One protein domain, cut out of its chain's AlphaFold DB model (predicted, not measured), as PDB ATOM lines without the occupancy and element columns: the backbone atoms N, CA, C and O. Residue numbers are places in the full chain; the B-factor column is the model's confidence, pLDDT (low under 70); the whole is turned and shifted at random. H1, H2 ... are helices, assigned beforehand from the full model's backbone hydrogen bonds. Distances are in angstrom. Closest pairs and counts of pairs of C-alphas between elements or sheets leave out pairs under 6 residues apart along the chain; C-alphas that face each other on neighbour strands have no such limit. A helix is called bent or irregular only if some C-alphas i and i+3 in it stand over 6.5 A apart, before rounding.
ATOM      1  N   GLY A  23     -38.946  10.674  10.724       68.12
ATOM      2  CA  GLY A  23     -38.011   9.644  10.265       68.12
ATOM      3  C   GLY A  23     -37.914   9.505   8.738       68.12
ATOM      4  O   GLY A  23     -36.825   9.271   8.223       68.12
ATOM      5  N   GLN A  24     -39.009   9.700   7.994       70.50
ATOM      6  CA  GLN A  24     -39.028   9.527   6.532       70.50
ATOM      7  C   GLN A  24     -38.365  10.691   5.788       70.50
ATOM      8  O   GLN A  24     -37.690  10.476   4.780       70.50
ATOM      9  N   THR A  25     -38.463  11.910   6.320       76.31
ATOM     10  CA  THR A  25     -37.871  13.104   5.699       76.31
ATOM     11  C   THR A  25     -36.347  13.006   5.597       76.31
ATOM     12  O   THR A  25     -35.763  13.413   4.596       76.31
ATOM     13  N   LYS A  26     -35.681  12.412   6.599       76.88
ATOM     14  CA  LYS A  26     -34.217  12.244   6.595       76.88
ATOM     15  C   LYS A  26     -33.755  11.257   5.522       76.88
ATOM     16  O   LYS A  26     -32.765  11.520   4.847       76.88
ATOM     17  N   VAL A  27     -34.493  10.163   5.328       82.56
ATOM     18  CA  VAL A  27     -34.172   9.140   4.317       82.56
ATOM     19  C   VAL A  27     -34.324   9.706   2.903       82.56
ATOM     20  O   VAL A  27     -33.454   9.493   2.062       82.56
ATOM     21  N   LEU A  28     -35.369  10.502   2.659       87.12
ATOM     22  CA  LEU A  28     -35.605  11.128   1.355       87.12
ATOM     23  C   LEU A  28     -34.556  12.189   0.999       87.12
ATOM     24  O   LEU A  28     -34.144  12.270  -0.155       87.12
ATOM     25  N   ILE A  29     -34.087  12.975   1.974       86.06
ATOM     26  CA  ILE A  29     -33.030  13.970   1.737       86.06
ATOM     27  C   ILE A  29     -31.711  13.278   1.374       86.06
ATOM     28  O   ILE A  29     -31.031  13.708   0.443       86.06
ATOM     29  N   VAL A  30     -31.356  12.193   2.067       87.06
ATOM     30  CA  VAL A  30     -30.122  11.446   1.781       87.06
ATOM     31  C   VAL A  30     -30.187  10.771   0.406       87.06
ATOM     32  O   VAL A  30     -29.223  10.875  -0.352       87.06
ATOM     33  N   ASP A  31     -31.321  10.161   0.039       89.06
ATOM     34  CA  ASP A  31     -31.517   9.573  -1.298       89.06
ATOM     35  C   ASP A  31     -31.460  10.643  -2.405       89.06
ATOM     36  O   ASP A  31     -30.775  10.469  -3.414       89.06
ATOM     37  N   LEU A  32     -32.093  11.803  -2.197       91.50
ATOM     38  CA  LEU A  32     -32.058  12.906  -3.158       91.50
ATOM     39  C   LEU A  32     -30.634  13.448  -3.355       91.50
ATOM     40  O   LEU A  32     -30.211  13.663  -4.491       91.50
ATOM     41  N   MET A  33     -29.876  13.627  -2.271       91.31
ATOM     42  CA  MET A  33     -28.487  14.087  -2.336       91.31
ATOM     43  C   MET A  33     -27.583  13.063  -3.027       91.31
ATOM     44  O   MET A  33     -26.753  13.448  -3.851       91.31
ATOM     45  N   ALA A  34     -27.778  11.768  -2.768       90.50
ATOM     46  CA  ALA A  34     -27.046  10.706  -3.452       90.50
ATOM     47  C   ALA A  34     -27.333  10.708  -4.963       90.50
ATOM     48  O   ALA A  34     -26.407  10.648  -5.772       90.50
ATOM     49  N   ARG A  35     -28.601  10.862  -5.365       91.38
ATOM     50  CA  ARG A  35     -28.990  10.931  -6.782       91.38
ATOM     51  C   ARG A  35     -28.463  12.179  -7.480       91.38
ATOM     52  O   ARG A  35     -27.976  12.074  -8.603       91.38
ATOM     53  N   LEU A  36     -28.520  13.344  -6.831       92.94
ATOM     54  CA  LEU A  36     -27.963  14.587  -7.374       92.94
ATOM     55  C   LEU A  36     -26.440  14.509  -7.510       92.94
ATOM     56  O   LEU A  36     -25.895  14.968  -8.512       92.94
ATOM     57  N   PHE A  37     -25.760  13.877  -6.552       93.06
ATOM     58  CA  PHE A  37     -24.319  13.654  -6.616       93.06
ATOM     59  C   PHE A  37     -23.940  12.737  -7.787       93.06
ATOM     60  O   PHE A  37     -23.067  13.085  -8.582       93.06
ATOM     61  N   VAL A  38     -24.642  11.611  -7.962       92.12
ATOM     62  CA  VAL A  38     -24.424  10.689  -9.092       92.12
ATOM     63  C   VAL A  38     -24.746  11.361 -10.430       92.12
ATOM     64  O   VAL A  38     -23.968  11.246 -11.376       92.12
ATOM     65  N   ALA A  39     -25.846  12.112 -10.520       87.75
ATOM     66  CA  ALA A  39     -26.219  12.833 -11.736       87.75
ATOM     67  C   ALA A  39     -25.204  13.930 -12.095       87.75
ATOM     68  O   ALA A  39     -24.836  14.069 -13.264       87.75
ATOM     69  N   GLY A  40     -24.711  14.676 -11.102       93.94
ATOM     70  CA  GLY A  40     -23.653  15.669 -11.281       93.94
ATOM     71  C   GLY A  40     -22.344  15.037 -11.752       93.94
ATOM     72  O   GLY A  40     -21.730  15.533 -12.697       93.94
ATOM     73  N   TYR A  41     -21.962  13.903 -11.165       89.12
ATOM     74  CA  TYR A  41     -20.756  13.166 -11.541       89.12
ATOM     75  C   TYR A  41     -20.835  12.623 -12.975       89.12
ATOM     76  O   TYR A  41     -19.935  12.869 -13.776       89.12
ATOM     77  N   LEU A  42     -21.949  11.981 -13.346       87.56
ATOM     78  CA  LEU A  42     -22.175  11.484 -14.710       87.56
ATOM     79  C   LEU A  42     -22.233  12.617 -15.742       87.56
ATOM     80  O   LEU A  42     -21.765  12.461 -16.871       87.56
ATOM     81  N   HIS A  43     -22.791  13.775 -15.373       84.00
ATOM     82  CA  HIS A  43     -22.798  14.946 -16.246       84.00
ATOM     83  C   HIS A  43     -21.386  15.508 -16.458       84.00
ATOM     84  O   HIS A  43     -21.038  15.863 -17.587       84.00
ATOM     85  N   LEU A  44     -20.560  15.547 -15.405       83.12
ATOM     86  CA  LEU A  44     -19.148  15.913 -15.519       83.12
ATOM     87  C   LEU A  44     -18.391  14.926 -16.407       83.12
ATOM     88  O   LEU A  44     -17.667  15.363 -17.300       83.12
ATOM     89  N   GLU A  45     -18.590  13.621 -16.220       82.81
ATOM     90  CA  GLU A  45     -17.913  12.574 -16.993       82.81
ATOM     91  C   GLU A  45     -18.278  12.641 -18.485       82.81
ATOM     92  O   GLU A  45     -17.416  12.579 -19.365       82.81
ATOM     93  N   LYS A  46     -19.558  12.886 -18.797       72.19
ATOM     94  CA  LYS A  46     -20.023  13.044 -20.182       72.19
ATOM     95  C   LYS A  46     -19.449  14.294 -20.858       72.19
ATOM     96  O   LYS A  46     -19.206  14.261 -22.062       72.19
ATOM     97  N   LYS A  47     -19.198  15.371 -20.105       65.94
ATOM     98  CA  LYS A  47     -18.542  16.594 -20.605       65.94
ATOM     99  C   LYS A  47     -17.016  16.494 -20.692       65.94
ATOM    100  O   LYS A  47     -16.408  17.327 -21.354       65.94
ATOM    101  N   THR A  48     -16.383  15.513 -20.044       53.34
ATOM    102  CA  THR A  48     -14.915  15.450 -19.902       53.34
ATOM    103  C   THR A  48     -14.212  14.438 -20.804       53.34
ATOM    104  O   THR A  48     -12.984  14.422 -20.813       53.34
ATOM    105  N   LYS A  49     -14.926  13.695 -21.665       48.25
ATOM    106  CA  LYS A  49     -14.294  12.866 -22.718       48.25
ATOM    107  C   LYS A  49     -13.441  13.651 -23.731       48.25
ATOM    108  O   LYS A  49     -12.707  13.029 -24.490       48.25
ATOM    109  N   GLU A  50     -13.478  14.983 -23.707       51.25
ATOM    110  CA  GLU A  50     -12.663  15.846 -24.574       51.25
ATOM    111  C   GLU A  50     -11.657  16.735 -23.808       51.25
ATOM    112  O   GLU A  50     -10.948  17.518 -24.434       51.25
ATOM    113  N   SER A  51     -11.549  16.629 -22.472       43.66
ATOM    114  CA  SER A  51     -10.701  17.539 -21.680       43.66
ATOM    115  C   SER A  51      -9.468  16.849 -21.064       43.66
ATOM    116  O   SER A  51      -9.618  15.884 -20.310       43.66
ATOM    117  N   PRO A  52      -8.237  17.354 -21.293       51.84
ATOM    118  CA  PRO A  52      -6.990  16.769 -20.776       51.84
ATOM    119  C   PRO A  52      -6.802  16.868 -19.245       51.84
ATOM    120  O   PRO A  52      -5.817  16.353 -18.716       51.84
ATOM    121  N   ALA A  53      -7.741  17.474 -18.509       48.41
ATOM    122  CA  ALA A  53      -7.662  17.662 -17.054       48.41
ATOM    123  C   ALA A  53      -7.926  16.386 -16.217       48.41
ATOM    124  O   ALA A  53      -7.661  16.368 -15.016       48.41
ATOM    125  N   VAL A  54      -8.405  15.294 -16.825       47.69
ATOM    126  CA  VAL A  54      -8.798  14.064 -16.101       47.69
ATOM    127  C   VAL A  54      -7.598  13.286 -15.530       47.69
ATOM    128  O   VAL A  54      -7.756  12.520 -14.580       47.69
ATOM    129  N   LYS A  55      -6.368  13.542 -16.004       48.12
ATOM    130  CA  LYS A  55      -5.148  12.922 -15.445       48.12
ATOM    131  C   LYS A  55      -4.859  13.304 -13.986       48.12
ATOM    132  O   LYS A  55      -4.086  12.610 -13.339       48.12
ATOM    133  N   TYR A  56      -5.484  14.357 -13.453       51.09
ATOM    134  CA  TYR A  56      -5.256  14.806 -12.074       51.09
ATOM    135  C   TYR A  56      -6.215  14.190 -11.041       51.09
ATOM    136  O   TYR A  56      -5.977  14.319  -9.844       51.09
ATOM    137  N   LEU A  57      -7.270  13.483 -11.467       55.19
ATOM    138  CA  LEU A  57      -8.229  12.851 -10.548       55.19
ATOM    139  C   LEU A  57      -7.901  11.386 -10.221       55.19
ATOM    140  O   LEU A  57      -8.493  10.824  -9.301       55.19
ATOM    141  N   SER A  58      -6.918  10.775 -10.891       57.31
ATOM    142  CA  SER A  58      -6.509   9.381 -10.642       57.31
ATOM    143  C   SER A  58      -5.810   9.154  -9.292       57.31
ATOM    144  O   SER A  58      -5.449   8.022  -8.985       57.31
ATOM    145  N   GLY A  59      -5.616  10.206  -8.486       70.75
ATOM    146  CA  GLY A  59      -4.997  10.139  -7.157       70.75
ATOM    147  C   GLY A  59      -5.945  10.364  -5.974       70.75
ATOM    148  O   GLY A  59      -5.507  10.264  -4.831       70.75
ATOM    149  N   VAL A  60      -7.229  10.675  -6.197       68.62
ATOM    150  CA  VAL A  60      -8.153  10.983  -5.090       68.62
ATOM    151  C   VAL A  60      -8.666   9.686  -4.459       68.62
ATOM    152  O   VAL A  60      -9.394   8.905  -5.076       68.62
ATOM    153  N   GLN A  61      -8.272   9.437  -3.208       63.66
ATOM    154  CA  GLN A  61      -8.699   8.267  -2.448       63.66
ATOM    155  C   GLN A  61     -10.136   8.474  -1.941       63.66
ATOM    156  O   GLN A  61     -10.373   9.162  -0.952       63.66
ATOM    157  N   PHE A  62     -11.112   7.878  -2.625       77.38
ATOM    158  CA  PHE A  62     -12.498   7.894  -2.157       77.38
ATOM    159  C   PHE A  62     -12.727   6.895  -1.010       77.38
ATOM    160  O   PHE A  62     -12.169   5.788  -1.054       77.38
ATOM    161  N   PRO A  63     -13.604   7.233  -0.041       79.00
ATOM    162  CA  PRO A  63     -14.112   6.295   0.950       79.00
ATOM    163  C   PRO A  63     -14.648   5.009   0.294       79.00
ATOM    164  O   PRO A  63     -15.274   5.093  -0.770       79.00
ATOM    165  N   PRO A  64     -14.466   3.826   0.913       72.94
ATOM    166  CA  PRO A  64     -14.842   2.535   0.325       72.94
ATOM    167  C   PRO A  64     -16.284   2.492  -0.194       72.94
ATOM    168  O   PRO A  64     -16.535   1.980  -1.280       72.94
ATOM    169  N   VAL A  65     -17.215   3.119   0.529       63.38
ATOM    170  CA  VAL A  65     -18.653   3.162   0.214       63.38
ATOM    171  C   VAL A  65     -18.942   3.777  -1.164       63.38
ATOM    172  O   VAL A  65     -19.803   3.289  -1.890       63.38
ATOM    173  N   ILE A  66     -18.184   4.797  -1.577       73.69
ATOM    174  CA  ILE A  66     -18.374   5.468  -2.873       73.69
ATOM    175  C   ILE A  66     -17.820   4.610  -4.019       73.69
ATOM    176  O   ILE A  66     -18.395   4.586  -5.106       73.69
ATOM    177  N   LYS A  67     -16.754   3.831  -3.773       72.19
ATOM    178  CA  LYS A  67     -16.212   2.886  -4.764       72.19
ATOM    179  C   LYS A  67     -17.200   1.761  -5.078       72.19
ATOM    180  O   LYS A  67     -17.321   1.386  -6.240       72.19
ATOM    181  N   TYR A  68     -17.932   1.261  -4.079       69.56
ATOM    182  CA  TYR A  68     -18.963   0.239  -4.293       69.56
ATOM    183  C   TYR A  68     -20.147   0.763  -5.118       69.56
ATOM    184  O   TYR A  68     -20.636   0.043  -5.984       69.56
ATOM    185  N   LEU A  69     -20.552   2.022  -4.915       71.31
ATOM    186  CA  LEU A  69     -21.614   2.665  -5.701       71.31
ATOM    187  C   LEU A  69     -21.181   2.978  -7.145       71.31
ATOM    188  O   LEU A  69     -21.966   2.798  -8.073       71.31
ATOM    189  N   LEU A  70     -19.931   3.408  -7.353       72.69
ATOM    190  CA  LEU A  70     -19.386   3.717  -8.683       72.69
ATOM    191  C   LEU A  70     -19.064   2.471  -9.520       72.69
ATOM    192  O   LEU A  70     -19.071   2.547 -10.745       72.69
ATOM    193  N   ALA A  71     -18.814   1.315  -8.897       73.75
ATOM    194  CA  ALA A  71     -18.474   0.074  -9.598       73.75
ATOM    195  C   ALA A  71     -19.645  -0.560 -10.383       73.75
ATOM    196  O   ALA A  71     -19.514  -1.690 -10.857       73.75
ATOM    197  N   GLY A  72     -20.790   0.123 -10.514       40.66
ATOM    198  CA  GLY A  72     -21.896  -0.278 -11.393       40.66
ATOM    199  C   GLY A  72     -22.576  -1.598 -11.019       40.66
ATOM    200  O   GLY A  72     -23.453  -2.068 -11.739       40.66
TER     201      GLY A  72
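This is residues 23 to 72 of the 404 residues of an uncharacterized protein of Dimargaris cristalligena (UniProt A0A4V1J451). Picture an open hook: one long helix, H1, makes the shaft and the longest axis, and beyond its last residue the chain turns through the short H2 and folds back along residues 57 to 63 to H3. H3 sits across an open gap from the middle of H1, and no helix touches another. The printed part has 50 residues with three named helices, in the order H1, H2, H3, and no named strand; the class is all helix. The whole is loose, with a radius of gyration of the C-alphas of 13.7 A, and spans 44 by 22 by 17 A, only just elongated.

Start from H1, residues 23 to 48, and look at its last residue: H2, residues 52 to 56, is close but not clearly touching, the closest C-alphas being those of Thr 48 and Val 54, 7.3 A apart. H3, residues 64 to 70, is apart from H1 and also apart from H2. In the backbone of H3 every O i to N i+4 pair is within hydrogen-bond range; in H1 it is 21 of 22, and in H2 0 of 1, beside 1 of 2 O i to N i+3 pairs.

Find C-alpha 23 at (-38.011, 9.644, 10.265); from there H1 runs 38.4 A to C-alpha 48 at (-14.915, 15.450, -19.902). H2 goes from Pro 52 to Tyr 56, 9.1 A, and is irregular, but only just: C-alphas 52 and 55 are 6.8 A apart. H3 runs 10.2 A from Pro 64 to C-alpha 70 at (-19.386, 3.717, -8.683).

The two C-alphas farthest apart are those of Gly 23 and Pro 52, 44.5 A. The printed part has no cut; the link from H1 to H2 is tight, and that from H2 to H3 is short. Residues 23 to 33, 46 to 53 and 55 to 68 stand free. Look in the B-factor column for a mean pLDDT of 72.8 over the printed part; 18 residues are under 70, among them residues 47 to 58, and H2 has a mean of 49.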